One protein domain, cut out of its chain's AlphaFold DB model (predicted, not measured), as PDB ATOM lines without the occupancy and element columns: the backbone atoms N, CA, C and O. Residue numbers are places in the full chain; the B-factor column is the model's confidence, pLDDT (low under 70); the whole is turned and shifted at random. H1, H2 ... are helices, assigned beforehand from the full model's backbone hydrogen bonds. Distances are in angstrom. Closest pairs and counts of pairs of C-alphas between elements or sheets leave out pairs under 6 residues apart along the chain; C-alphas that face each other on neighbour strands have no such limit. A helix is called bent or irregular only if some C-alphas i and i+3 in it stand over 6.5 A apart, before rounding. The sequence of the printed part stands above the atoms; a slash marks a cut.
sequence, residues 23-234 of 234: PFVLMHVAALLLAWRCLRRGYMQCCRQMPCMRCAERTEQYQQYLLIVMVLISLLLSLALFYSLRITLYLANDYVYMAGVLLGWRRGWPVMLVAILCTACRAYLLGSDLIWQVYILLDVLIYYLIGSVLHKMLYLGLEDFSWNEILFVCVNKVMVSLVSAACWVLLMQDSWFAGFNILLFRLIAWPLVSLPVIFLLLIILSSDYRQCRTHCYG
ATOM      1  N   PRO A  23     215.955 171.428 163.039       85.38
ATOM      2  CA  PRO A  23     214.644 171.978 162.678       85.38
ATOM      3  C   PRO A  23     213.508 171.492 163.592       85.38
ATOM      4  O   PRO A  23     212.576 172.239 163.887       85.38
ATOM      5  N   PHE A  24     213.590 170.260 164.099       84.06
ATOM      6  CA  PHE A  24     212.582 169.706 165.010       84.06
ATOM      7  C   PHE A  24     212.695 170.286 166.423       84.06
ATOM      8  O   PHE A  24     211.690 170.391 167.131       84.06
ATOM      9  N   VAL A  25     213.899 170.706 166.826       85.12
ATOM     10  CA  VAL A  25     214.100 171.492 168.051       85.12
ATOM     11  C   VAL A  25     213.429 172.850 167.906       85.12
ATOM     12  O   VAL A  25     212.673 173.253 168.788       85.12
ATOM     13  N   LEU A  26     213.607 173.517 166.761       88.38
ATOM     14  CA  LEU A  26     212.930 174.785 166.472       88.38
ATOM     15  C   LEU A  26     211.402 174.639 166.484       88.38
ATOM     16  O   LEU A  26     210.716 175.526 166.985       88.38
ATOM     17  N   MET A  27     210.858 173.513 166.013       88.62
ATOM     18  CA  MET A  27     209.421 173.242 166.127       88.62
ATOM     19  C   MET A  27     208.955 173.087 167.577       88.62
ATOM     20  O   MET A  27     207.909 173.629 167.926       88.62
ATOM     21  N   HIS A  28     209.724 172.419 168.441       88.88
ATOM     22  CA  HIS A  28     209.401 172.368 169.872       88.88
ATOM     23  C   HIS A  28     209.487 173.747 170.530       88.88
ATOM     24  O   HIS A  28     208.632 174.077 171.349       88.88
ATOM     25  N   VAL A  29     210.459 174.579 170.145       90.06
ATOM     26  CA  VAL A  29     210.557 175.974 170.604       90.06
ATOM     27  C   VAL A  29     209.342 176.786 170.151       90.06
ATOM     28  O   VAL A  29     208.723 177.474 170.959       90.06
ATOM     29  N   ALA A  30     208.953 176.682 168.881       91.81
ATOM     30  CA  ALA A  30     207.771 177.360 168.357       91.81
ATOM     31  C   ALA A  30     206.496 176.898 169.078       91.81
ATOM     32  O   ALA A  30     205.680 177.725 169.488       91.81
ATOM     33  N   ALA A  31     206.350 175.591 169.296       91.38
ATOM     34  CA  ALA A  31     205.223 175.026 170.020       91.38
ATOM     35  C   ALA A  31     205.192 175.469 171.490       91.38
ATOM     36  O   ALA A  31     204.122 175.810 171.989       91.38
ATOM     37  N   LEU A  32     206.354 175.558 172.148       91.38
ATOM     38  CA  LEU A  32     206.479 176.117 173.491       91.38
ATOM     39  C   LEU A  32     205.991 177.563 173.533       91.38
ATOM     40  O   LEU A  32     205.177 177.906 174.385       91.38
ATOM     41  N   LEU A  33     206.438 178.402 172.599       92.19
ATOM     42  CA  LEU A  33     206.028 179.806 172.533       92.19
ATOM     43  C   LEU A  33     204.526 179.960 172.261       92.19
ATOM     44  O   LEU A  33     203.894 180.858 172.820       92.19
ATOM     45  N   LEU A  34     203.940 179.096 171.428       92.50
ATOM     46  CA  LEU A  34     202.499 179.079 171.168       92.50
ATOM     47  C   LEU A  34     201.707 178.636 172.403       92.50
ATOM     48  O   LEU A  34     200.796 179.350 172.824       92.50
ATOM     49  N   ALA A  35     202.079 177.510 173.018       91.12
ATOM     50  CA  ALA A  35     201.444 176.997 174.230       91.12
ATOM     51  C   ALA A  35     201.528 178.019 175.372       91.12
ATOM     52  O   ALA A  35     200.524 178.326 176.018       91.12
ATOM     53  N   TRP A  36     202.707 178.618 175.543       91.69
ATOM     54  CA  TRP A  36     202.947 179.709 176.473       91.69
ATOM     55  C   TRP A  36     201.998 180.884 176.226       91.69
ATOM     56  O   TRP A  36     201.270 181.280 177.134       91.69
ATOM     57  N   ARG A  37     201.938 181.416 174.997       89.44
ATOM     58  CA  ARG A  37     201.062 182.551 174.650       89.44
ATOM     59  C   ARG A  37     199.585 182.254 174.902       89.44
ATOM     60  O   ARG A  37     198.875 183.132 175.394       89.44
ATOM     61  N   CYS A  38     199.126 181.049 174.573       88.62
ATOM     62  CA  CYS A  38     197.738 180.640 174.775       88.62
ATOM     63  C   CYS A  38     197.382 180.564 176.264       88.62
ATOM     64  O   CYS A  38     196.390 181.153 176.689       88.62
ATOM     65  N   LEU A  39     198.215 179.899 177.069       86.94
ATOM     66  CA  LEU A  39     197.952 179.695 178.495       86.94
ATOM     67  C   LEU A  39     198.189 180.968 179.327       86.94
ATOM     68  O   LEU A  39     197.470 181.219 180.295       86.94
ATOM     69  N   ARG A  40     199.150 181.814 178.931       85.56
ATOM     70  CA  ARG A  40     199.502 183.054 179.645       85.56
ATOM     71  C   ARG A  40     198.337 184.038 179.722       85.56
ATOM     72  O   ARG A  40     198.175 184.703 180.740       85.56
ATOM     73  N   ARG A  41     197.510 184.141 178.673       80.94
ATOM     74  CA  ARG A  41     196.371 185.082 178.651       80.94
ATOM     75  C   ARG A  41     195.377 184.806 179.779       80.94
ATOM     76  O   ARG A  41     194.991 185.741 180.473       80.94
ATOM     77  N   GLY A  42     195.017 183.538 179.988       75.62
ATOM     78  CA  GLY A  42     194.125 183.135 181.081       75.62
ATOM     79  C   GLY A  42     194.779 183.287 182.457       75.62
ATOM     80  O   GLY A  42     194.145 183.769 183.393       75.62
ATOM     81  N   TYR A  43     196.068 182.956 182.566       80.25
ATOM     82  CA  TYR A  43     196.839 183.120 183.802       80.25
ATOM     83  C   TYR A  43     196.895 184.586 184.268       80.25
ATOM     84  O   TYR A  43     196.509 184.891 185.396       80.25
ATOM     85  N   MET A  44     197.276 185.515 183.384       75.44
ATOM     86  CA  MET A  44     197.445 186.931 183.741       75.44
ATOM     87  C   MET A  44     196.134 187.622 184.135       75.44
ATOM     88  O   MET A  44     196.145 188.532 184.964       75.44
ATOM     89  N   GLN A  45     195.000 187.200 183.569       75.12
ATOM     90  CA  GLN A  45     193.682 187.703 183.971       75.12
ATOM     91  C   GLN A  45     193.330 187.275 185.400       75.12
ATOM     92  O   GLN A  45     192.899 188.108 186.194       75.12
ATOM     93  N   CYS A  46     193.581 186.011 185.751       65.81
ATOM     94  CA  CYS A  46     193.351 185.492 187.099       65.81
ATOM     95  C   CYS A  46     194.268 186.143 188.145       65.81
ATOM     96  O   CYS A  46     193.805 186.474 189.235       65.81
ATOM     97  N   CYS A  47     195.543 186.375 187.817       69.88
ATOM     98  CA  CYS A  47     196.499 187.018 188.726       69.88
ATOM     99  C   CYS A  47     196.079 188.433 189.138       69.88
ATOM    100  O   CYS A  47     196.285 188.817 190.283       69.88
ATOM    101  N   ARG A  48     195.448 189.197 188.238       70.00
ATOM    102  CA  ARG A  48     194.971 190.562 188.533       70.00
ATOM    103  C   ARG A  48     193.763 190.610 189.469       70.00
ATOM    104  O   ARG A  48     193.470 191.664 190.016       70.00
ATOM    105  N   GLN A  49     193.036 189.505 189.609       71.06
ATOM    106  CA  GLN A  49     191.760 189.455 190.330       71.06
ATOM    107  C   GLN A  49     191.869 188.788 191.710       71.06
ATOM    108  O   GLN A  49     190.878 188.732 192.434       71.06
ATOM    109  N   MET A  50     193.036 188.247 192.079       65.69
ATOM    110  CA  MET A  50     193.193 187.402 193.266       65.69
ATOM    111  C   MET A  50     194.213 187.958 194.270       65.69
ATOM    112  O   MET A  50     195.189 188.587 193.873       65.69
ATOM    113  N   PRO A  51     194.038 187.674 195.577       66.31
ATOM    114  CA  PRO A  51     195.025 188.020 196.598       66.31
ATOM    115  C   PRO A  51     196.342 187.241 196.419       66.31
ATOM    116  O   PRO A  51     196.339 186.084 195.989       66.31
ATOM    117  N   CYS A  52     197.461 187.853 196.820       65.50
ATOM    118  CA  CYS A  52     198.838 187.424 196.524       65.50
ATOM    119  C   CYS A  52     199.147 185.954 196.871       65.50
ATOM    120  O   CYS A  52     199.747 185.249 196.061       65.50
ATOM    121  N   MET A  53     198.672 185.450 198.021       61.09
ATOM    122  CA  MET A  53     198.854 184.041 198.426       61.09
ATOM    123  C   MET A  53     198.258 183.046 197.418       61.09
ATOM    124  O   MET A  53     198.823 181.980 197.191       61.09
ATOM    125  N   ARG A  54     197.145 183.403 196.764       71.25
ATOM    126  CA  ARG A  54     196.515 182.567 195.733       71.25
ATOM    127  C   ARG A  54     197.202 182.698 194.363       71.25
ATOM    128  O   ARG A  54     197.022 181.801 193.541       71.25
ATOM    129  N   CYS A  55     198.008 183.747 194.106       68.69
ATOM    130  CA  CYS A  55     198.803 183.828 192.862       68.69
ATOM    131  C   CYS A  55     199.890 182.742 192.835       68.69
ATOM    132  O   CYS A  55     200.073 182.105 191.798       68.69
ATOM    133  N   ALA A  56     200.561 182.459 193.959       72.44
ATOM    134  CA  ALA A  56     201.609 181.435 194.016       72.44
ATOM    135  C   ALA A  56     201.077 180.039 193.633       72.44
ATOM    136  O   ALA A  56     201.575 179.418 192.696       72.44
ATOM    137  N   GLU A  57     199.984 179.593 194.261       77.88
ATOM    138  CA  GLU A  57     199.353 178.301 193.947       77.88
ATOM    139  C   GLU A  57     198.867 178.217 192.492       77.88
ATOM    140  O   GLU A  57     198.990 177.178 191.840       77.88
ATOM    141  N   ARG A  58     198.340 179.320 191.946       81.19
ATOM    142  CA  ARG A  58     197.931 179.398 190.537       81.19
ATOM    143  C   ARG A  58     199.108 179.374 189.573       81.19
ATOM    144  O   ARG A  58     198.965 178.815 188.488       81.19
ATOM    145  N   THR A  59     200.248 179.941 189.955       82.88
ATOM    146  CA  THR A  59     201.477 179.894 189.153       82.88
ATOM    147  C   THR A  59     201.952 178.456 189.001       82.88
ATOM    148  O   THR A  59     202.259 178.018 187.896       82.88
ATOM    149  N   GLU A  60     201.929 177.690 190.086       84.69
ATOM    150  CA  GLU A  60     202.306 176.279 190.050       84.69
ATOM    151  C   GLU A  60     201.333 175.438 189.214       84.69
ATOM    152  O   GLU A  60     201.763 174.628 188.394       84.69
ATOM    153  N   GLN A  61     200.020 175.681 189.325       88.44
ATOM    154  CA  GLN A  61     199.035 175.043 188.442       88.44
ATOM    155  C   GLN A  61     199.276 175.395 186.970       88.44
ATOM    156  O   GLN A  61     199.237 174.525 186.103       88.44
ATOM    157  N   TYR A  62     199.547 176.667 186.676       89.94
ATOM    158  CA  TYR A  62     199.868 177.136 185.332       89.94
ATOM    159  C   TYR A  62     201.107 176.431 184.760       89.94
ATOM    160  O   TYR A  62     201.061 175.924 183.638       89.94
ATOM    161  N   GLN A  63     202.183 176.337 185.545       90.81
ATOM    162  CA  GLN A  63     203.403 175.620 185.169       90.81
ATOM    163  C   GLN A  63     203.126 174.137 184.917       90.81
ATOM    164  O   GLN A  63     203.570 173.591 183.909       90.81
ATOM    165  N   GLN A  64     202.339 173.497 185.780       93.38
ATOM    166  CA  GLN A  64     201.928 172.108 185.606       93.38
ATOM    167  C   GLN A  64     201.161 171.901 184.292       93.38
ATOM    168  O   GLN A  64     201.489 170.988 183.534       93.38
ATOM    169  N   TYR A  65     200.178 172.754 183.983       93.25
ATOM    170  CA  TYR A  65     199.424 172.666 182.730       93.25
ATOM    171  C   TYR A  65     200.306 172.895 181.506       93.25
ATOM    172  O   TYR A  65     200.199 172.143 180.539       93.25
ATOM    173  N   LEU A  66     201.202 173.885 181.552       94.12
ATOM    174  CA  LEU A  66     202.148 174.141 180.468       94.12
ATOM    175  C   LEU A  66     203.022 172.908 180.204       94.12
ATOM    176  O   LEU A  66     203.144 172.483 179.059       94.12
ATOM    177  N   LEU A  67     203.573 172.292 181.253       95.69
ATOM    178  CA  LEU A  67     204.405 171.095 181.123       95.69
ATOM    179  C   LEU A  67     203.618 169.893 180.581       95.69
ATOM    180  O   LEU A  67     204.116 169.202 179.697       95.69
ATOM    181  N   ILE A  68     202.381 169.672 181.040       95.75
ATOM    182  CA  ILE A  68     201.499 168.620 180.501       95.75
ATOM    183  C   ILE A  68     201.251 168.837 179.005       95.75
ATOM    184  O   ILE A  68     201.397 167.907 178.213       95.75
ATOM    185  N   VAL A  69     200.917 170.066 178.601       95.25
ATOM    186  CA  VAL A  69     200.703 170.410 177.189       95.25
ATOM    187  C   VAL A  69     201.968 170.150 176.372       95.25
ATOM    188  O   VAL A  69     201.887 169.556 175.299       95.25
ATOM    189  N   MET A  70     203.141 170.514 176.888       95.56
ATOM    190  CA  MET A  70     204.409 170.272 176.199       95.56
ATOM    191  C   MET A  70     204.756 168.783 176.076       95.56
ATOM    192  O   MET A  70     205.268 168.371 175.034       95.56
ATOM    193  N   VAL A  71     204.428 167.957 177.075       95.44
ATOM    194  CA  VAL A  71     204.553 166.492 176.986       95.44
ATOM    195  C   VAL A  71     203.665 165.937 175.868       95.44
ATOM    196  O   VAL A  71     204.146 165.174 175.030       95.44
ATOM    197  N   LEU A  72     202.399 166.363 175.802       95.44
ATOM    198  CA  LEU A  72     201.458 165.925 174.763       95.44
ATOM    199  C   LEU A  72     201.899 166.368 173.363       95.44
ATOM    200  O   LEU A  72     201.878 165.570 172.427       95.44
ATOM    201  N   ILE A  73     202.353 167.615 173.215       93.94
ATOM    202  CA  ILE A  73     202.911 168.114 171.952       93.94
ATOM    203  C   ILE A  73     204.134 167.293 171.548       93.94
ATOM    204  O   ILE A  73     204.265 166.932 170.381       93.94
ATOM    205  N   SER A  74     205.016 166.965 172.496       93.00
ATOM    206  CA  SER A  74     206.208 166.171 172.198       93.00
ATOM    207  C   SER A  74     205.859 164.753 171.743       93.00
ATOM    208  O   SER A  74     206.499 164.237 170.828       93.00
ATOM    209  N   LEU A  75     204.809 164.142 172.307       93.25
ATOM    210  CA  LEU A  75     204.275 162.872 171.814       93.25
ATOM    211  C   LEU A  75     203.773 163.002 170.370       93.25
ATOM    212  O   LEU A  75     204.199 162.235 169.507       93.25
ATOM    213  N   LEU A  76     202.897 163.974 170.100       93.00
ATOM    214  CA  LEU A  76     202.318 164.183 168.770       93.00
ATOM    215  C   LEU A  76     203.399 164.443 167.719       93.00
ATOM    216  O   LEU A  76     203.383 163.825 166.654       93.00
ATOM    217  N   LEU A  77     204.370 165.305 168.035       91.25
ATOM    218  CA  LEU A  77     205.480 165.595 167.138       91.25
ATOM    219  C   LEU A  77     206.363 164.358 166.943       91.25
ATOM    220  O   LEU A  77     206.721 164.051 165.812       91.25
ATOM    221  N   SER A  78     206.665 163.604 168.007       90.62
ATOM    222  CA  SER A  78     207.442 162.366 167.891       90.62
ATOM    223  C   SER A  78     206.767 161.353 166.969       90.62
ATOM    224  O   SER A  78     207.462 160.727 166.172       90.62
ATOM    225  N   LEU A  79     205.448 161.172 167.072       90.56
ATOM    226  CA  LEU A  79     204.705 160.239 166.223       90.56
ATOM    227  C   LEU A  79     204.665 160.730 164.773       90.56
ATOM    228  O   LEU A  79     204.980 159.968 163.861       90.56
ATOM    229  N   ALA A  80     204.350 162.011 164.554       89.56
ATOM    230  CA  ALA A  80     204.320 162.602 163.219       89.56
ATOM    231  C   ALA A  80     205.676 162.469 162.511       89.56
ATOM    232  O   ALA A  80     205.732 162.048 161.356       89.56
ATOM    233  N   LEU A  81     206.773 162.769 163.211       87.31
ATOM    234  CA  LEU A  81     208.133 162.658 162.682       87.31
ATOM    235  C   LEU A  81     208.556 161.215 162.428       87.31
ATOM    236  O   LEU A  81     209.239 160.945 161.440       87.31
ATOM    237  N   PHE A  82     208.131 160.280 163.276       87.50
ATOM    238  CA  PHE A  82     208.430 158.874 163.062       87.50
ATOM    239  C   PHE A  82     207.733 158.334 161.808       87.50
ATOM    240  O   PHE A  82     208.391 157.747 160.952       87.50
ATOM    241  N   TYR A  83     206.427 158.572 161.654       87.56
ATOM    242  CA  TYR A  83     205.680 158.053 160.504       87.56
ATOM    243  C   TYR A  83     206.042 158.744 159.182       87.56
ATOM    244  O   TYR A  83     206.013 158.095 158.140       87.56
ATOM    245  N   SER A  84     206.404 160.033 159.207       87.19
ATOM    246  CA  SER A  84     206.751 160.783 157.988       87.19
ATOM    247  C   SER A  84     208.222 160.664 157.586       87.19
ATOM    248  O   SER A  84     208.521 160.493 156.408       87.19
ATOM    249  N   LEU A  85     209.143 160.754 158.549       84.38
ATOM    250  CA  LEU A  85     210.579 160.917 158.297       84.38
ATOM    251  C   LEU A  85     211.442 159.836 158.964       84.38
ATOM    252  O   LEU A  85     212.653 159.831 158.772       84.38
ATOM    253  N   ARG A  86     210.843 158.917 159.738       82.94
ATOM    254  CA  ARG A  86     211.540 157.906 160.560       82.94
ATOM    255  C   ARG A  86     212.503 158.503 161.589       82.94
ATOM    256  O   ARG A  86     213.498 157.882 161.954       82.94
ATOM    257  N   ILE A  87     212.190 159.697 162.086       79.69
ATOM    258  CA  ILE A  87     213.010 160.409 163.071       79.69
ATOM    259  C   ILE A  87     212.437 160.207 164.474       79.69
ATOM    260  O   ILE A  87     211.246 160.404 164.712       79.69
ATOM    261  N   THR A  88     213.297 159.834 165.423       75.75
ATOM    262  CA  THR A  88     212.933 159.524 166.812       75.75
ATOM    263  C   THR A  88     213.383 160.629 167.771       75.75
ATOM    264  O   THR A  88     214.313 160.460 168.554       75.75
ATOM    265  N   LEU A  89     212.684 161.770 167.755       82.00
ATOM    266  CA  LEU A  89     212.880 162.853 168.729       82.00
ATOM    267  C   LEU A  89     211.723 162.896 169.737       82.00
ATOM    268  O   LEU A  89     210.571 163.040 169.336       82.00
ATOM    269  N   TYR A  90     212.030 162.815 171.035       86.56
ATOM    270  CA  TYR A  90     211.030 162.837 172.109       86.56
ATOM    271  C   TYR A  90     211.562 163.554 173.360       86.56
ATOM    272  O   TYR A  90     212.361 162.999 174.106       86.56
ATOM    273  N   LEU A  91     211.115 164.792 173.587       89.50
ATOM    274  CA  LEU A  91     211.595 165.688 174.654       89.50
ATOM    275  C   LEU A  91     210.746 165.622 175.935       89.50
ATOM    276  O   LEU A  91     210.948 166.417 176.852       89.50
ATOM    277  N   ALA A  92     209.793 164.688 176.041       91.25
ATOM    278  CA  ALA A  92     208.929 164.597 177.220       91.25
ATOM    279  C   ALA A  92     209.710 164.429 178.528       91.25
ATOM    280  O   ALA A  92     209.339 165.027 179.535       91.25
ATOM    281  N   ASN A  93     210.814 163.677 178.506       92.12
ATOM    282  CA  ASN A  93     211.640 163.455 179.692       92.12
ATOM    283  C   ASN A  93     212.218 164.777 180.211       92.12
ATOM    284  O   ASN A  93     212.245 164.996 181.419       92.12
ATOM    285  N   ASP A  94     212.592 165.702 179.322       92.94
ATOM    286  CA  ASP A  94     213.087 167.019 179.719       92.94
ATOM    287  C   ASP A  94     211.991 167.836 180.421       92.94
ATOM    288  O   ASP A  94     212.252 168.442 181.458       92.94
ATOM    289  N   TYR A  95     210.739 167.783 179.952       94.69
ATOM    290  CA  TYR A  95     209.612 168.428 180.644       94.69
ATOM    291  C   TYR A  95     209.280 167.765 181.987       94.69
ATOM    292  O   TYR A  95     208.894 168.455 182.929       94.69
ATOM    293  N   VAL A  96     209.470 166.451 182.114       96.19
ATOM    294  CA  VAL A  96     209.333 165.736 183.395       96.19
ATOM    295  C   VAL A  96     210.424 166.149 184.379       96.19
ATOM    296  O   VAL A  96     210.134 166.392 185.550       96.19
ATOM    297  N   TYR A  97     211.665 166.278 183.912       95.06
ATOM    298  CA  TYR A  97     212.754 166.827 184.714       95.06
ATOM    299  C   TYR A  97     212.405 168.234 185.210       95.06
ATOM    300  O   TYR A  97     212.502 168.507 186.406       95.06
ATOM    301  N   MET A  98     211.891 169.092 184.322       94.38
ATOM    302  CA  MET A  98     211.435 170.434 184.690       94.38
ATOM    303  C   MET A  98     210.267 170.422 185.675       94.38
ATOM    304  O   MET A  98     210.235 171.257 186.573       94.38
ATOM    305  N   ALA A  99     209.341 169.465 185.571       94.25
ATOM    306  CA  ALA A  99     208.276 169.295 186.559       94.25
ATOM    307  C   ALA A  99     208.841 168.980 187.945       94.25
ATOM    308  O   ALA A  99     208.388 169.553 188.933       94.25
ATOM    309  N   GLY A 100     209.858 168.116 188.014       92.94
ATOM    310  CA  GLY A 100     210.581 167.844 189.251       92.94
ATOM    311  C   GLY A 100     211.244 169.102 189.817       92.94
ATOM    312  O   GLY A 100     211.079 169.381 190.999       92.94
ATOM    313  N   VAL A 101     211.943 169.879 188.981       92.00
ATOM    314  CA  VAL A 101     212.669 171.094 189.402       92.00
ATOM    315  C   VAL A 101     211.725 172.209 189.868       92.00
ATOM    316  O   VAL A 101     211.979 172.845 190.888       92.00
ATOM    317  N   LEU A 102     210.641 172.459 189.133       90.62
ATOM    318  CA  LEU A 102     209.758 173.607 189.366       90.62
ATOM    319  C   LEU A 102     208.689 173.330 190.425       90.62
ATOM    320  O   LEU A 102     208.441 174.173 191.279       90.62
ATOM    321  N   LEU A 103     208.063 172.151 190.378       90.00
ATOM    322  CA  LEU A 103     206.895 171.811 191.204       90.00
ATOM    323  C   LEU A 103     207.253 170.892 192.381       90.00
ATOM    324  O   LEU A 103     206.425 170.630 193.261       90.00
ATOM    325  N   GLY A 104     208.469 170.341 192.376       89.50
ATOM    326  CA  GLY A 104     208.920 169.380 193.366       89.50
ATOM    327  C   GLY A 104     208.142 168.061 193.341       89.50
ATOM    328  O   GLY A 104     207.251 167.810 192.526       89.50
ATOM    329  N   TRP A 105     208.453 167.209 194.320       90.44
ATOM    330  CA  TRP A 105     207.902 165.853 194.413       90.44
ATOM    331  C   TRP A 105     206.372 165.804 194.558       90.44
ATOM    332  O   TRP A 105     205.714 164.894 194.052       90.44
ATOM    333  N   ARG A 106     205.789 166.755 195.301       88.62
ATOM    334  CA  ARG A 106     204.364 166.712 195.671       88.62
ATOM    335  C   ARG A 106     203.441 167.161 194.545       88.62
ATOM    336  O   ARG A 106     202.338 166.635 194.450       88.62
ATOM    337  N   ARG A 107     203.859 168.134 193.732       89.94
ATOM    338  CA  ARG A 107     203.009 168.742 192.696       89.94
ATOM    339  C   ARG A 107     203.450 168.370 191.276       89.94
ATOM    340  O   ARG A 107     202.635 168.447 190.366       89.94
ATOM    341  N   GLY A 108     204.681 167.889 191.081       91.00
ATOM    342  CA  GLY A 108     205.198 167.493 189.766       91.00
ATOM    343  C   GLY A 108     204.771 166.101 189.276       91.00
ATOM    344  O   GLY A 108     204.810 165.842 188.071       91.00
ATOM    345  N   TRP A 109     204.319 165.208 190.164       94.56
ATOM    346  CA  TRP A 109     204.021 163.812 189.811       94.56
ATOM    347  C   TRP A 109     202.933 163.632 188.736       94.56
ATOM    348  O   TRP A 109     203.047 162.674 187.968       94.56
ATOM    349  N   PRO A 110     201.918 164.512 188.582       95.94
ATOM    350  CA  PRO A 110     200.944 164.361 187.506       95.94
ATOM    351  C   PRO A 110     201.581 164.524 186.122       95.94
ATOM    352  O   PRO A 110     201.193 163.822 185.192       95.94
ATOM    353  N   VAL A 111     202.592 165.394 185.979       96.56
ATOM    354  CA  VAL A 111     203.340 165.545 184.717       96.56
ATOM    355  C   VAL A 111     204.097 164.257 184.402       96.56
ATOM    356  O   VAL A 111     204.044 163.769 183.274       96.56
ATOM    357  N   MET A 112     204.753 163.675 185.412       96.44
ATOM    358  CA  MET A 112     205.431 162.385 185.286       96.44
ATOM    359  C   MET A 112     204.451 161.283 184.867       96.44
ATOM    360  O   MET A 112     204.747 160.528 183.947       96.44
ATOM    361  N   LEU A 113     203.268 161.210 185.488       95.75
ATOM    362  CA  LEU A 113     202.264 160.201 185.152       95.75
ATOM    363  C   LEU A 113     201.783 160.343 183.702       95.75
ATOM    364  O   LEU A 113     201.739 159.351 182.975       95.75
ATOM    365  N   VAL A 114     201.490 161.566 183.249       96.44
ATOM    366  CA  VAL A 114     201.134 161.819 181.843       96.44
ATOM    367  C   VAL A 114     202.267 161.394 180.910       96.44
ATOM    368  O   VAL A 114     202.010 160.752 179.894       96.44
ATOM    369  N   ALA A 115     203.522 161.691 181.252       95.19
ATOM    370  CA  ALA A 115     204.668 161.292 180.443       95.19
ATOM    371  C   ALA A 115     204.868 159.770 180.397       95.19
ATOM    372  O   ALA A 115     205.198 159.245 179.335       95.19
ATOM    373  N   ILE A 116     204.623 159.051 181.497       94.56
ATOM    374  CA  ILE A 116     204.633 157.581 181.528       94.56
ATOM    375  C   ILE A 116     203.567 157.031 180.576       94.56
ATOM    376  O   ILE A 116     203.877 156.185 179.741       94.56
ATOM    377  N   LEU A 117     202.337 157.555 180.633       94.50
ATOM    378  CA  LEU A 117     201.254 157.141 179.735       94.50
ATOM    379  C   LEU A 117     201.581 157.431 178.264       94.50
ATOM    380  O   LEU A 117     201.410 156.562 177.410       94.50
ATOM    381  N   CYS A 118     202.107 158.623 177.963       93.75
ATOM    382  CA  CYS A 118     202.535 158.996 176.612       93.75
ATOM    383  C   CYS A 118     203.650 158.080 176.100       93.75
ATOM    384  O   CYS A 118     203.640 157.656 174.947       93.75
ATOM    385  N   THR A 119     204.593 157.741 176.974       90.56
ATOM    386  CA  THR A 119     205.706 156.846 176.664       90.56
ATOM    387  C   THR A 119     205.221 155.429 176.390       90.56
ATOM    388  O   THR A 119     205.640 154.835 175.401       90.56
ATOM    389  N   ALA A 120     204.317 154.900 177.217       89.94
ATOM    390  CA  ALA A 120     203.717 153.586 177.012       89.94
ATOM    391  C   ALA A 120     202.922 153.537 175.696       89.94
ATOM    392  O   ALA A 120     203.094 152.611 174.907       89.94
ATOM    393  N   CYS A 121     202.126 154.573 175.411       90.25
ATOM    394  CA  CYS A 121     201.402 154.713 174.148       90.25
ATOM    395  C   CYS A 121     202.359 154.732 172.946       90.25
ATOM    396  O   CYS A 121     202.186 153.968 171.998       90.25
ATOM    397  N   ARG A 122     203.420 155.543 173.012       89.25
ATOM    398  CA  ARG A 122     204.462 155.603 171.982       89.25
ATOM    399  C   ARG A 122     205.144 154.249 171.789       89.25
ATOM    400  O   ARG A 122     205.305 153.818 170.657       89.25
ATOM    401  N   ALA A 123     205.529 153.572 172.866       88.50
ATOM    402  CA  ALA A 123     206.184 152.270 172.788       88.50
ATOM    403  C   ALA A 123     205.284 151.198 172.156       88.50
ATOM    404  O   ALA A 123     205.764 150.417 171.334       88.50
ATOM    405  N   TYR A 124     203.991 151.204 172.496       87.69
ATOM    406  CA  TYR A 124     202.990 150.324 171.897       87.69
ATOM    407  C   TYR A 124     202.848 150.572 170.389       87.69
ATOM    408  O   TYR A 124     202.923 149.633 169.603       87.69
ATOM    409  N   LEU A 125     202.723 151.837 169.971       88.56
ATOM    410  CA  LEU A 125     202.584 152.208 168.556       88.56
ATOM    411  C   LEU A 125     203.842 151.921 167.723       88.56
ATOM    412  O   LEU A 125     203.738 151.639 166.531       88.56
ATOM    413  N   LEU A 126     205.024 152.007 168.339       85.31
ATOM    414  CA  LEU A 126     206.310 151.784 167.677       85.31
ATOM    415  C   LEU A 126     206.793 150.325 167.740       85.31
ATOM    416  O   LEU A 126     207.821 150.022 167.142       85.31
ATOM    417  N   GLY A 127     206.101 149.438 168.465       84.12
ATOM    418  CA  GLY A 127     206.486 148.028 168.603       84.12
ATOM    419  C   GLY A 127     207.831 147.821 169.309       84.12
ATOM    420  O   GLY A 127     208.640 147.015 168.865       84.12
ATOM    421  N   SER A 128     208.108 148.586 170.369       80.81
ATOM    422  CA  SER A 128     209.404 148.541 171.066       80.81
ATOM    423  C   SER A 128     209.602 147.297 171.940       80.81
ATOM    424  O   SER A 128     208.667 146.866 172.612       80.81
ATOM    425  N   ASP A 129     210.845 146.814 172.037       84.00
ATOM    426  CA  ASP A 129     211.222 145.684 172.897       84.00
ATOM    427  C   ASP A 129     210.998 145.949 174.393       84.00
ATOM    428  O   ASP A 129     211.130 147.073 174.881       84.00
ATOM    429  N   LEU A 130     210.737 144.883 175.153       82.62
ATOM    430  CA  LEU A 130     210.427 144.941 176.588       82.62
ATOM    431  C   LEU A 130     211.555 145.596 177.411       82.62
ATOM    432  O   LEU A 130     211.289 146.432 178.272       82.62
ATOM    433  N   ILE A 131     212.821 145.292 177.101       82.06
ATOM    434  CA  ILE A 131     213.981 145.893 177.785       82.06
ATOM    435  C   ILE A 131     214.058 147.401 177.500       82.06
ATOM    436  O   ILE A 131     214.319 148.196 178.405       82.06
ATOM    437  N   TRP A 132     213.766 147.815 176.263       81.81
ATOM    438  CA  TRP A 132     213.708 149.230 175.892       81.81
ATOM    439  C   TRP A 132     212.587 149.954 176.638       81.81
ATOM    440  O   TRP A 132     212.801 151.046 177.158       81.81
ATOM    441  N   GLN A 133     211.413 149.331 176.760       83.06
ATOM    442  CA  GLN A 133     210.294 149.887 177.522       83.06
ATOM    443  C   GLN A 133     210.652 150.097 178.998       83.06
ATOM    444  O   GLN A 133     210.422 151.183 179.533       83.06
ATOM    445  N   VAL A 134     211.262 149.094 179.639       86.19
ATOM    446  CA  VAL A 134     211.717 149.182 181.037       86.19
ATOM    447  C   VAL A 134     212.736 150.307 181.207       86.19
ATOM    448  O   VAL A 134     212.614 151.110 182.132       86.19
ATOM    449  N   TYR A 135     213.700 150.417 180.293       86.44
ATOM    450  CA  TYR A 135     214.664 151.509 180.323       86.44
ATOM    451  C   TYR A 135     214.005 152.882 180.186       86.44
ATOM    452  O   TYR A 135     214.329 153.770 180.968       86.44
ATOM    453  N   ILE A 136     213.079 153.085 179.240       85.19
ATOM    454  CA  ILE A 136     212.456 154.408 179.083       85.19
ATOM    455  C   ILE A 136     211.632 154.769 180.327       85.19
ATOM    456  O   ILE A 136     211.639 155.924 180.751       85.19
ATOM    457  N   LEU A 137     210.959 153.801 180.956       89.31
ATOM    458  CA  LEU A 137     210.249 154.032 182.218       89.31
ATOM    459  C   LEU A 137     211.207 154.442 183.346       89.31
ATOM    460  O   LEU A 137     210.937 155.412 184.057       89.31
ATOM    461  N   LEU A 138     212.342 153.750 183.480       90.56
ATOM    462  CA  LEU A 138     213.399 154.126 184.421       90.56
ATOM    463  C   LEU A 138     213.964 155.514 184.105       90.56
ATOM    464  O   LEU A 138     214.191 156.295 185.023       90.56
ATOM    465  N   ASP A 139     214.131 155.852 182.829       90.00
ATOM    466  CA  ASP A 139     214.622 157.158 182.395       90.00
ATOM    467  C   ASP A 139     213.686 158.287 182.849       90.00
ATOM    468  O   ASP A 139     214.131 159.264 183.449       90.00
ATOM    469  N   VAL A 140     212.372 158.124 182.659       93.56
ATOM    470  CA  VAL A 140     211.361 159.083 183.136       93.56
ATOM    471  C   VAL A 140     211.440 159.259 184.656       93.56
ATOM    472  O   VAL A 140     211.419 160.390 185.152       93.56
ATOM    473  N   LEU A 141     211.576 158.156 185.399       93.44
ATOM    474  CA  LEU A 141     211.698 158.178 186.858       93.44
ATOM    475  C   LEU A 141     212.981 158.879 187.320       93.44
ATOM    476  O   LEU A 141     212.918 159.722 188.212       93.44
ATOM    477  N   ILE A 142     214.129 158.577 186.705       93.38
ATOM    478  CA  ILE A 142     215.424 159.204 187.014       93.38
ATOM    479  C   ILE A 142     215.342 160.717 186.799       93.38
ATOM    480  O   ILE A 142     215.740 161.489 187.675       93.38
ATOM    481  N   TYR A 143     214.782 161.149 185.667       94.12
ATOM    482  CA  TYR A 143     214.620 162.567 185.347       94.12
ATOM    483  C   TYR A 143     213.739 163.274 186.379       94.12
ATOM    484  O   TYR A 143     214.108 164.340 186.876       94.12
ATOM    485  N   TYR A 144     212.613 162.666 186.755       95.25
ATOM    486  CA  TYR A 144     211.717 163.231 187.758       95.25
ATOM    487  C   TYR A 144     212.342 163.293 189.159       95.25
ATOM    488  O   TYR A 144     212.247 164.317 189.842       95.25
ATOM    489  N   LEU A 145     212.983 162.204 189.593       94.19
ATOM    490  CA  LEU A 145     213.582 162.075 190.921       94.19
ATOM    491  C   LEU A 145     214.709 163.083 191.115       94.19
ATOM    492  O   LEU A 145     214.695 163.828 192.093       94.19
ATOM    493  N   ILE A 146     215.649 163.150 190.170       92.56
ATOM    494  CA  ILE A 146     216.762 164.097 190.264       92.56
ATOM    495  C   ILE A 146     216.243 165.536 190.184       92.56
ATOM    496  O   ILE A 146     216.663 166.371 190.985       92.56
ATOM    497  N   GLY A 147     215.275 165.827 189.306       91.88
ATOM    498  CA  GLY A 147     214.616 167.137 189.272       91.88
ATOM    499  C   GLY A 147     213.993 167.511 190.624       91.88
ATOM    500  O   GLY A 147     214.209 168.608 191.133       91.88
ATOM    501  N   SER A 148     213.295 166.570 191.260       92.06
ATOM    502  CA  SER A 148     212.668 166.761 192.576       92.06
ATOM    503  C   SER A 148     213.682 166.963 193.707       92.06
ATOM    504  O   SER A 148     213.401 167.672 194.674       92.06
ATOM    505  N   VAL A 149     214.859 166.336 193.616       91.31
ATOM    506  CA  VAL A 149     215.969 166.567 194.552       91.31
ATOM    507  C   VAL A 149     216.542 167.970 194.360       91.31
ATOM    508  O   VAL A 149     216.748 168.674 195.346       91.31
ATOM    509  N   LEU A 150     216.719 168.416 193.113       89.06
ATOM    510  CA  LEU A 150     217.201 169.767 192.810       89.06
ATOM    511  C   LEU A 150     216.257 170.850 193.315       89.06
ATOM    512  O   LEU A 150     216.730 171.844 193.854       89.06
ATOM    513  N   HIS A 151     214.945 170.632 193.221       87.94
ATOM    514  CA  HIS A 151     213.954 171.531 193.809       87.94
ATOM    515  C   HIS A 151     214.210 171.774 195.305       87.94
ATOM    516  O   HIS A 151     214.191 172.913 195.766       87.94
ATOM    517  N   LYS A 152     214.513 170.706 196.060       84.38
ATOM    518  CA  LYS A 152     214.857 170.808 197.487       84.38
ATOM    519  C   LYS A 152     216.204 171.493 197.714       84.38
ATOM    520  O   LYS A 152     216.320 172.273 198.648       84.38
ATOM    521  N   MET A 153     217.212 171.191 196.892       81.12
ATOM    522  CA  MET A 153     218.563 171.753 197.035       81.12
ATOM    523  C   MET A 153     218.609 173.250 196.746       81.12
ATOM    524  O   MET A 153     219.292 173.987 197.446       81.12
ATOM    525  N   LEU A 154     217.879 173.693 195.726       72.62
ATOM    526  CA  LEU A 154     217.833 175.094 195.334       72.62
ATOM    527  C   LEU A 154     216.918 175.930 196.239       72.62
ATOM    528  O   LEU A 154     216.859 177.138 196.050       72.62
ATOM    529  N   TYR A 155     216.210 175.312 197.202       64.62
ATOM    530  CA  TYR A 155     215.205 175.988 198.031       64.62
ATOM    531  C   TYR A 155     214.297 176.888 197.177       64.62
ATOM    532  O   TYR A 155     214.007 178.019 197.554       64.62
ATOM    533  N   LEU A 156     213.878 176.381 196.008       57.00
ATOM    534  CA  LEU A 156     213.097 177.116 195.011       57.00
ATOM    535  C   LEU A 156     211.690 177.422 195.543       57.00
ATOM    536  O   LEU A 156     210.696 176.840 195.114       57.00
ATOM    537  N   GLY A 157     211.586 178.374 196.466       52.91
ATOM    538  CA  GLY A 157     210.508 179.340 196.386       52.91
ATOM    539  C   GLY A 157     210.730 180.091 195.080       52.91
ATOM    540  O   GLY A 157     211.845 180.514 194.811       52.91
ATOM    541  N   LEU A 158     209.702 180.212 194.245       51.38
ATOM    542  CA  LEU A 158     209.734 180.838 192.912       51.38
ATOM    543  C   LEU A 158     210.262 182.294 192.861       51.38
ATOM    544  O   LEU A 158     210.190 182.944 191.819       51.38
ATOM    545  N   GLU A 159     210.770 182.821 193.968       53.19
ATOM    546  CA  GLU A 159     211.296 184.161 194.131       53.19
ATOM    547  C   GLU A 159     212.667 184.280 193.454       53.19
ATOM    548  O   GLU A 159     213.709 184.016 194.034       53.19
ATOM    549  N   ASP A 160     212.619 184.713 192.194       58.12
ATOM    550  CA  ASP A 160     213.749 185.183 191.391       58.12
ATOM    551  C   ASP A 160     214.813 184.137 191.036       58.12
ATOM    552  O   ASP A 160     215.951 184.221 191.484       58.12
ATOM    553  N   PHE A 161     214.480 183.264 190.073       72.06
ATOM    554  CA  PHE A 161     215.474 182.449 189.363       72.06
ATOM    555  C   PHE A 161     216.632 183.322 188.860       72.06
ATOM    556  O   PHE A 161     216.491 184.096 187.901       72.06
ATOM    557  N   SER A 162     217.786 183.207 189.511       80.38
ATOM    558  CA  SER A 162     219.004 183.879 189.076       80.38
ATOM    559  C   SER A 162     219.610 183.157 187.867       80.38
ATOM    560  O   SER A 162     219.384 181.965 187.641       80.38
ATOM    561  N   TRP A 163     220.428 183.858 187.074       81.50
ATOM    562  CA  TRP A 163     221.175 183.229 185.974       81.50
ATOM    563  C   TRP A 163     222.000 182.024 186.453       81.50
ATOM    564  O   TRP A 163     222.097 181.025 185.744       81.50
ATOM    565  N   ASN A 164     222.532 182.094 187.675       85.12
ATOM    566  CA  ASN A 164     223.307 181.019 188.289       85.12
ATOM    567  C   ASN A 164     222.451 179.780 188.574       85.12
ATOM    568  O   ASN A 164     222.908 178.666 188.340       85.12
ATOM    569  N   GLU A 165     221.207 179.952 189.020       85.25
ATOM    570  CA  GLU A 165     220.281 178.836 189.252       85.25
ATOM    571  C   GLU A 165     219.841 178.185 187.945       85.25
ATOM    572  O   GLU A 165     219.808 176.960 187.850       85.25
ATOM    573  N   ILE A 166     219.568 178.986 186.908       86.38
ATOM    574  CA  ILE A 166     219.253 178.465 185.571       86.38
ATOM    575  C   ILE A 166     220.429 177.631 185.048       86.38
ATOM    576  O   ILE A 166     220.238 176.497 184.604       86.38
ATOM    577  N   LEU A 167     221.655 178.153 185.151       86.38
ATOM    578  CA  LEU A 167     222.862 177.420 184.776       86.38
ATOM    579  C   LEU A 167     223.039 176.153 185.618       86.38
ATOM    580  O   LEU A 167     223.361 175.103 185.066       86.38
ATOM    581  N   PHE A 168     222.780 176.213 186.924       88.62
ATOM    582  CA  PHE A 168     222.857 175.053 187.804       88.62
ATOM    583  C   PHE A 168     221.859 173.963 187.396       88.62
ATOM    584  O   PHE A 168     222.236 172.793 187.321       88.62
ATOM    585  N   VAL A 169     220.617 174.319 187.056       89.06
ATOM    586  CA  VAL A 169     219.627 173.375 186.510       89.06
ATOM    587  C   VAL A 169     220.134 172.771 185.195       89.06
ATOM    588  O   VAL A 169     220.145 171.551 185.037       89.06
ATOM    589  N   CYS A 170     220.644 173.588 184.273       89.06
ATOM    590  CA  CYS A 170     221.205 173.107 183.008       89.06
ATOM    591  C   CYS A 170     222.400 172.150 183.200       89.06
ATOM    592  O   CYS A 170     222.470 171.116 182.540       89.06
ATOM    593  N   VAL A 171     223.322 172.441 184.120       88.69
ATOM    594  CA  VAL A 171     224.468 171.563 184.417       88.69
ATOM    595  C   VAL A 171     223.995 170.249 185.039       88.69
ATOM    596  O   VAL A 171     224.422 169.170 184.624       88.69
ATOM    597  N   ASN A 172     223.056 170.306 185.982       89.38
ATOM    598  CA  ASN A 172     222.512 169.096 186.591       89.38
ATOM    599  C   ASN A 172     221.724 168.242 185.595       89.38
ATOM    600  O   ASN A 172     221.720 167.018 185.711       89.38
ATOM    601  N   LYS A 173     221.122 168.840 184.565       89.06
ATOM    602  CA  LYS A 173     220.504 168.088 183.471       89.06
ATOM    603  C   LYS A 173     221.508 167.191 182.735       89.06
ATOM    604  O   LYS A 173     221.130 166.096 182.310       89.06
ATOM    605  N   VAL A 174     222.768 167.612 182.606       88.12
ATOM    606  CA  VAL A 174     223.841 166.782 182.029       88.12
ATOM    607  C   VAL A 174     224.172 165.610 182.956       88.12
ATOM    608  O   VAL A 174     224.283 164.479 182.490       88.12
ATOM    609  N   MET A 175     224.227 165.843 184.271       85.69
ATOM    610  CA  MET A 175     224.406 164.769 185.261       85.69
ATOM    611  C   MET A 175     223.257 163.752 185.229       85.69
ATOM    612  O   MET A 175     223.491 162.549 185.284       85.69
ATOM    613  N   VAL A 176     222.015 164.206 185.057       87.12
ATOM    614  CA  VAL A 176     220.849 163.321 184.873       87.12
ATOM    615  C   VAL A 176     221.029 162.442 183.635       87.12
ATOM    616  O   VAL A 176     220.779 161.237 183.683       87.12
ATOM    617  N   SER A 177     221.494 163.026 182.527       86.06
ATOM    618  CA  SER A 177     221.781 162.285 181.296       86.06
ATOM    619  C   SER A 177     222.891 161.243 181.486       86.06
ATOM    620  O   SER A 177     222.800 160.158 180.913       86.06
ATOM    621  N   LEU A 178     223.899 161.534 182.316       85.81
ATOM    622  CA  LEU A 178     224.943 160.581 182.704       85.81
ATOM    623  C   LEU A 178     224.388 159.407 183.514       85.81
ATOM    624  O   LEU A 178     224.677 158.258 183.189       85.81
ATOM    625  N   VAL A 179     223.570 159.678 184.535       86.81
ATOM    626  CA  VAL A 179     222.955 158.633 185.374       86.81
ATOM    627  C   VAL A 179     222.041 157.731 184.538       86.81
ATOM    628  O   VAL A 179     222.089 156.509 184.663       86.81
ATOM    629  N   SER A 180     221.261 158.323 183.632       85.69
ATOM    630  CA  SER A 180     220.449 157.599 182.648       85.69
ATOM    631  C   SER A 180     221.296 156.691 181.747       85.69
ATOM    632  O   SER A 180     221.003 155.503 181.606       85.69
ATOM    633  N   ALA A 181     222.397 157.211 181.194       84.06
ATOM    634  CA  ALA A 181     223.308 156.426 180.365       84.06
ATOM    635  C   ALA A 181     223.976 155.284 181.153       84.06
ATOM    636  O   ALA A 181     224.093 154.175 180.640       84.06
ATOM    637  N   ALA A 182     224.363 155.519 182.409       83.56
ATOM    638  CA  ALA A 182     224.911 154.479 183.277       83.56
ATOM    639  C   ALA A 182     223.883 153.369 183.551       83.56
ATOM    640  O   ALA A 182     224.218 152.189 183.473       83.56
ATOM    641  N   CYS A 183     222.618 153.732 183.795       83.69
ATOM    642  CA  CYS A 183     221.527 152.770 183.951       83.69
ATOM    643  C   CYS A 183     221.356 151.896 182.698       83.69
ATOM    644  O   CYS A 183     221.227 150.679 182.812       83.69
ATOM    645  N   TRP A 184     221.448 152.489 181.504       81.81
ATOM    646  CA  TRP A 184     221.426 151.733 180.251       81.81
ATOM    647  C   TRP A 184     222.571 150.716 180.147       81.81
ATOM    648  O   TRP A 184     222.337 149.553 179.825       81.81
ATOM    649  N   VAL A 185     223.803 151.142 180.444       81.12
ATOM    650  CA  VAL A 185     224.988 150.267 180.396       81.12
ATOM    651  C   VAL A 185     224.840 149.080 181.351       81.12
ATOM    652  O   VAL A 185     225.201 147.962 180.994       81.12
ATOM    653  N   LEU A 186     224.258 149.298 182.535       80.69
ATOM    654  CA  LEU A 186     224.001 148.233 183.509       80.69
ATOM    655  C   LEU A 186     222.926 147.236 183.058       80.69
ATOM    656  O   LEU A 186     223.009 146.066 183.424       80.69
ATOM    657  N   LEU A 187     221.926 147.685 182.292       78.69
ATOM    658  CA  LEU A 187     220.843 146.833 181.784       78.69
ATOM    659  C   LEU A 187     221.272 145.979 180.586       78.69
ATOM    660  O   LEU A 187     220.774 144.872 180.416       78.69
ATOM    661  N   MET A 188     222.184 146.486 179.760       73.81
ATOM    662  CA  MET A 188     222.545 145.893 178.470       73.81
ATOM    663  C   MET A 188     223.982 145.358 178.442       73.81
ATOM    664  O   MET A 188     224.648 145.476 177.414       73.81
ATOM    665  N   GLN A 189     224.438 144.799 179.572       67.12
ATOM    666  CA  GLN A 189     225.818 144.437 179.961       67.12
ATOM    667  C   GLN A 189     226.744 143.924 178.835       67.12
ATOM    668  O   GLN A 189     227.931 144.246 178.839       67.12
ATOM    669  N   ASP A 190     226.208 143.221 177.835       65.00
ATOM    670  CA  ASP A 190     226.969 142.622 176.728       65.00
ATOM    671  C   ASP A 190     227.146 143.525 175.489       65.00
ATOM    672  O   ASP A 190     227.887 143.200 174.561       65.00
ATOM    673  N   SER A 191     226.499 144.691 175.446       67.81
ATOM    674  CA  SER A 191     226.473 145.585 174.277       67.81
ATOM    675  C   SER A 191     227.250 146.883 174.512       67.81
ATOM    676  O   SER A 191     226.757 147.996 174.314       67.81
ATOM    677  N   TRP A 192     228.520 146.743 174.897       65.69
ATOM    678  CA  TRP A 192     229.416 147.862 175.226       65.69
ATOM    679  C   TRP A 192     229.467 148.946 174.128       65.69
ATOM    680  O   TRP A 192     229.492 150.140 174.424       65.69
ATOM    681  N   PHE A 193     229.387 148.547 172.853       67.06
ATOM    682  CA  PHE A 193     229.341 149.470 171.712       67.06
ATOM    683  C   PHE A 193     228.034 150.282 171.639       67.06
ATOM    684  O   PHE A 193     228.056 151.485 171.370       67.06
ATOM    685  N   ALA A 194     226.889 149.658 171.930       66.31
ATOM    686  CA  ALA A 194     225.605 150.354 172.015       66.31
ATOM    687  C   ALA A 194     225.570 151.303 173.225       66.31
ATOM    688  O   ALA A 194     225.087 152.430 173.115       66.31
ATOM    689  N   GLY A 195     226.154 150.880 174.349       69.75
ATOM    690  CA  GLY A 195     226.336 151.710 175.538       69.75
ATOM    691  C   GLY A 195     227.179 152.959 175.271       69.75
ATOM    692  O   GLY A 195     226.768 154.056 175.641       69.75
ATOM    693  N   PHE A 196     228.307 152.821 174.566       71.75
ATOM    694  CA  PHE A 196     229.163 153.955 174.207       71.75
ATOM    695  C   PHE A 196     228.443 154.968 173.307       71.75
ATOM    696  O   PHE A 196     228.484 156.165 173.583       71.75
ATOM    697  N   ASN A 197     227.714 154.504 172.287       72.44
ATOM    698  CA  ASN A 197     226.923 155.383 171.420       72.44
ATOM    699  C   ASN A 197     225.821 156.122 172.190       72.44
ATOM    700  O   ASN A 197     225.620 157.319 171.990       72.44
ATOM    701  N   ILE A 198     225.134 155.441 173.109       75.38
ATOM    702  CA  ILE A 198     224.110 156.073 173.948       75.38
ATOM    703  C   ILE A 198     224.730 157.092 174.895       75.38
ATOM    704  O   ILE A 198     224.176 158.175 175.061       75.38
ATOM    705  N   LEU A 199     225.892 156.799 175.471       78.31
ATOM    706  CA  LEU A 199     226.609 157.729 176.333       78.31
ATOM    707  C   LEU A 199     227.044 158.983 175.563       78.31
ATOM    708  O   LEU A 199     226.797 160.099 176.018       78.31
ATOM    709  N   LEU A 200     227.607 158.814 174.365       75.81
ATOM    710  CA  LEU A 200     228.043 159.912 173.498       75.81
ATOM    711  C   LEU A 200     226.851 160.762 173.034       75.81
ATOM    712  O   LEU A 200     226.890 161.993 173.099       75.81
ATOM    713  N   PHE A 201     225.739 160.118 172.674       76.50
ATOM    714  CA  PHE A 201     224.482 160.798 172.381       76.50
ATOM    715  C   PHE A 201     223.948 161.571 173.594       76.50
ATOM    716  O   PHE A 201     223.631 162.749 173.470       76.50
ATOM    717  N   ARG A 202     223.882 160.961 174.783       78.81
ATOM    718  CA  ARG A 202     223.345 161.579 176.011       78.81
ATOM    719  C   ARG A 202     224.210 162.713 176.559       78.81
ATOM    720  O   ARG A 202     223.670 163.601 177.215       78.81
ATOM    721  N   LEU A 203     225.516 162.686 176.301       79.06
ATOM    722  CA  LEU A 203     226.474 163.683 176.779       79.06
ATOM    723  C   LEU A 203     226.692 164.850 175.826       79.06
ATOM    724  O   LEU A 203     226.957 165.957 176.283       79.06
ATOM    725  N   ILE A 204     226.610 164.607 174.520       78.00
ATOM    726  CA  ILE A 204     226.968 165.613 173.517       78.00
ATOM    727  C   ILE A 204     225.724 166.046 172.751       78.00
ATOM    728  O   ILE A 204     225.362 167.219 172.765       78.00
ATOM    729  N   ALA A 205     225.023 165.104 172.119       77.00
ATOM    730  CA  ALA A 205     223.893 165.441 171.262       77.00
ATOM    731  C   ALA A 205     222.651 165.880 172.051       77.00
ATOM    732  O   ALA A 205     222.052 166.912 171.760       77.00
ATOM    733  N   TRP A 206     222.278 165.136 173.088       82.31
ATOM    734  CA  TRP A 206     221.071 165.414 173.858       82.31
ATOM    735  C   TRP A 206     221.110 166.768 174.575       82.31
ATOM    736  O   TRP A 206     220.112 167.488 174.506       82.31
ATOM    737  N   PRO A 207     222.212 167.191 175.224       82.19
ATOM    738  CA  PRO A 207     222.272 168.504 175.860       82.19
ATOM    739  C   PRO A 207     222.193 169.647 174.846       82.19
ATOM    740  O   PRO A 207     221.506 170.630 175.102       82.19
ATOM    741  N   LEU A 208     222.803 169.503 173.665       82.31
ATOM    742  CA  LEU A 208     222.712 170.514 172.604       82.31
ATOM    743  C   LEU A 208     221.276 170.706 172.083       82.31
ATOM    744  O   LEU A 208     220.912 171.808 171.683       82.31
ATOM    745  N   VAL A 209     220.453 169.654 172.119       82.88
ATOM    746  CA  VAL A 209     219.031 169.689 171.736       82.88
ATOM    747  C   VAL A 209     218.153 170.206 172.885       82.88
ATOM    748  O   VAL A 209     217.301 171.067 172.678       82.88
ATOM    749  N   SER A 210     218.349 169.680 174.096       87.62
ATOM    750  CA  SER A 210     217.445 169.877 175.242       87.62
ATOM    751  C   SER A 210     217.702 171.164 176.026       87.62
ATOM    752  O   SER A 210     216.749 171.827 176.447       87.62
ATOM    753  N   LEU A 211     218.967 171.558 176.213       89.31
ATOM    754  CA  LEU A 211     219.321 172.714 177.041       89.31
ATOM    755  C   LEU A 211     218.740 174.032 176.518       89.31
ATOM    756  O   LEU A 211     218.216 174.773 177.346       89.31
ATOM    757  N   PRO A 212     218.741 174.335 175.202       87.62
ATOM    758  CA  PRO A 212     218.123 175.563 174.704       87.62
ATOM    759  C   PRO A 212     216.632 175.659 175.045       87.62
ATOM    760  O   PRO A 212     216.142 176.734 175.390       87.62
ATOM    761  N   VAL A 213     215.912 174.531 174.995       89.19
ATOM    762  CA  VAL A 213     214.478 174.469 175.310       89.19
ATOM    763  C   VAL A 213     214.244 174.664 176.808       89.19
ATOM    764  O   VAL A 213     213.399 175.471 177.192       89.19
ATOM    765  N   ILE A 214     215.019 173.974 177.653       91.00
ATOM    766  CA  ILE A 214     214.961 174.107 179.118       91.00
ATOM    767  C   ILE A 214     215.267 175.546 179.546       91.00
ATOM    768  O   ILE A 214     214.541 176.135 180.345       91.00
ATOM    769  N   PHE A 215     216.326 176.120 178.985       90.69
ATOM    770  CA  PHE A 215     216.771 177.473 179.276       90.69
ATOM    771  C   PHE A 215     215.709 178.509 178.893       90.69
ATOM    772  O   PHE A 215     215.347 179.358 179.706       90.69
ATOM    773  N   LEU A 216     215.150 178.400 177.683       90.75
ATOM    774  CA  LEU A 216     214.079 179.283 177.229       90.75
ATOM    775  C   LEU A 216     212.829 179.161 178.111       90.75
ATOM    776  O   LEU A 216     212.246 180.181 178.480       90.75
ATOM    777  N   LEU A 217     212.432 177.938 178.473       90.69
ATOM    778  CA  LEU A 217     211.301 177.691 179.368       90.69
ATOM    779  C   LEU A 217     211.500 178.389 180.722       90.69
ATOM    780  O   LEU A 217     210.597 179.078 181.190       90.69
ATOM    781  N   LEU A 218     212.680 178.242 181.331       90.00
ATOM    782  CA  LEU A 218     213.010 178.876 182.610       90.00
ATOM    783  C   LEU A 218     212.973 180.403 182.527       90.00
ATOM    784  O   LEU A 218     212.380 181.046 183.393       90.00
ATOM    785  N   ILE A 219     213.534 180.988 181.465       88.94
ATOM    786  CA  ILE A 219     213.487 182.440 181.243       88.94
ATOM    787  C   ILE A 219     212.040 182.918 181.144       88.94
ATOM    788  O   ILE A 219     211.656 183.863 181.833       88.94
ATOM    789  N   ILE A 220     211.225 182.252 180.326       89.69
ATOM    790  CA  ILE A 220     209.821 182.611 180.134       89.69
ATOM    791  C   ILE A 220     209.061 182.563 181.467       89.69
ATOM    792  O   ILE A 220     208.427 183.549 181.847       89.69
ATOM    793  N   LEU A 221     209.181 181.463 182.210       88.19
ATOM    794  CA  LEU A 221     208.494 181.291 183.489       88.19
ATOM    795  C   LEU A 221     208.969 182.294 184.548       88.19
ATOM    796  O   LEU A 221     208.144 182.835 185.282       88.19
ATOM    797  N   SER A 222     210.271 182.593 184.593       84.88
ATOM    798  CA  SER A 222     210.817 183.616 185.496       84.88
ATOM    799  C   SER A 222     210.247 185.007 185.190       84.88
ATOM    800  O   SER A 222     209.906 185.757 186.105       84.88
ATOM    801  N   SER A 223     210.073 185.338 183.903       84.62
ATOM    802  CA  SER A 223     209.514 186.623 183.478       84.62
ATOM    803  C   SER A 223     208.036 186.768 183.855       84.62
ATOM    804  O   SER A 223     207.635 187.818 184.359       84.62
ATOM    805  N   ASP A 224     207.243 185.703 183.697       83.06
ATOM    806  CA  ASP A 224     205.825 185.695 184.070       83.06
ATOM    807  C   ASP A 224     205.629 185.787 185.584       83.06
ATOM    808  O   ASP A 224     204.729 186.490 186.055       83.06
ATOM    809  N   TYR A 225     206.487 185.117 186.357       79.19
ATOM    810  CA  TYR A 225     206.443 185.191 187.812       79.19
ATOM    811  C   TYR A 225     206.745 186.606 188.314       79.19
ATOM    812  O   TYR A 225     205.960 187.168 189.084       79.19
ATOM    813  N   ARG A 226     207.826 187.228 187.815       79.62
ATOM    814  CA  ARG A 226     208.172 188.622 188.142       79.62
ATOM    815  C   ARG A 226     207.021 189.571 187.838       79.62
ATOM    816  O   ARG A 226     206.719 190.440 188.648       79.62
ATOM    817  N   GLN A 227     206.338 189.360 186.713       78.62
ATOM    818  CA  GLN A 227     205.211 190.194 186.325       78.62
ATOM    819  C   GLN A 227     203.963 189.995 187.210       78.62
ATOM    820  O   GLN A 227     203.299 190.990 187.512       78.62
ATOM    821  N   CYS A 228     203.636 188.769 187.668       75.56
ATOM    822  CA  CYS A 228     202.570 188.604 188.682       75.56
ATOM    823  C   CYS A 228     202.964 189.328 189.973       75.56
ATOM    824  O   CYS A 228     202.173 190.100 190.511       75.56
ATOM    825  N   ARG A 229     204.205 189.144 190.439       73.25
ATOM    826  CA  ARG A 229     204.689 189.740 191.689       73.25
ATOM    827  C   ARG A 229     204.592 191.265 191.677       73.25
ATOM    828  O   ARG A 229     204.051 191.834 192.618       73.25
ATOM    829  N   THR A 230     205.039 191.925 190.607       74.00
ATOM    830  CA  THR A 230     204.923 193.389 190.482       74.00
ATOM    831  C   THR A 230     203.478 193.878 190.539       74.00
ATOM    832  O   THR A 230     203.240 194.961 191.048       74.00
ATOM    833  N   HIS A 231     202.512 193.091 190.059       70.44
ATOM    834  CA  HIS A 231     201.090 193.435 190.146       70.44
ATOM    835  C   HIS A 231     200.469 193.143 191.519       70.44
ATOM    836  O   HIS A 231     199.436 193.714 191.850       70.44
ATOM    837  N   CYS A 232     201.056 192.234 192.296       65.88
ATOM    838  CA  CYS A 232     200.590 191.883 193.634       65.88
ATOM    839  C   CYS A 232     201.115 192.828 194.728       65.88
ATOM    840  O   CYS A 232     200.470 192.960 195.765       65.88
ATOM    841  N   TYR A 233     202.287 193.436 194.523       61.84
ATOM    842  CA  TYR A 233     202.980 194.251 195.531       61.84
ATOM    843  C   TYR A 233     203.235 195.710 195.114       61.84
ATOM    844  O   TYR A 233     203.782 196.461 195.919       61.84
ATOM    845  N   GLY A 234     202.894 196.094 193.880       55.78
ATOM    846  CA  GLY A 234     202.980 197.468 193.371       55.78
ATOM    847  C   GLY A 234     201.610 198.114 193.282       55.78
ATOM    848  O   GLY A 234     201.520 199.308 193.636       55.78
TER     849      GLY A 234
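This is residues 23 to 234 of the 234 residues of an uncharacterized protein of Aquitalea sp. MWU14-2217 (UniProt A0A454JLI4). An elongated bundle of helices has the short arm H3a at its core, with H2, H3b and H4 packed round it. H5 and H6a form a hairpin on one side, and H6b runs on from H6a to pack along H1. H1, H2, H3a, H3b, H4, H5 and H6b make the bundle up and down, each running against the one before. The printed part has 212 residues, with six named helices, H1 to H6 in chain order, and no named strand; its class is all helix, with 187 of the 212 printed residues in the named helices, and the whole is compact, with a radius of gyration of the C-alphas of 17.6 A and spans of 62 by 36 by 28 A.

H1, residues 23 to 49, begins at C-alpha 23 (214.644, 171.978, 162.678), measures 39.9 A and has a kink of 33 degrees near residue 40. H2, residues 52 to 85, measures 48.0 A. H3, residues 92 to 126, was assigned as one helix by its hydrogen bonds but is bent, with C-alphas 102 and 105 9.4 A apart; its arms are H3a, 92 to 102, 15.1 A, and H3b, 105 to 126, 30.3 A and irregular, with C-alphas 107 and 110 7.1 A apart. H4, 130 to 153, measures 34.7 A and H5, 163 to 187, 36.6 A. H6, residues 192 to 233, likewise assigned as one helix by its hydrogen bonds, is bent, with C-alphas 209 and 212 6.6 A apart; its arms are H6a, residues 192 to 209, 24.4 A, and H6b, residues 212 to 233, 31.8 A, which ends at C-alpha 233 (202.980, 194.251, 195.531).

H1 and H2 form a hairpin, closest at the C-alphas of Cys 47 and Cys 55, 5.7 A. H3a touches H4, closest at Gly 100 and Ser 148, C-alphas 4.1 A apart. H5 and H6a touch at a shallow tilt of 18 degrees, opposite ways, closest at the C-alphas of Val 185 and Gly 195, 5.2 A. H6b touches H1 at 11 degrees, a shallow tilt, the same way, closest at the C-alphas of Cys 47 and Cys 228, 6.3 A. H1 and H5 are apart. Every O i to N i+4 pair is within hydrogen-bond range in H3a and H6b; the counts are 20 of 23 in H1, 28 of 30 in H2, 15 of 18 in H3b, 19 of 20 in H4, 20 of 21 in H5 and 11 of 14 in H6a.

The two C-alphas farthest apart, of Asp 190 and Gly 234, are 62.1 A apart. The printed part has no cut, and no link is long. The pLDDT is under 70 at residues 46 to 47, 50 to 53, 55, 155 to 160, 189 to 195 and 232 to 234.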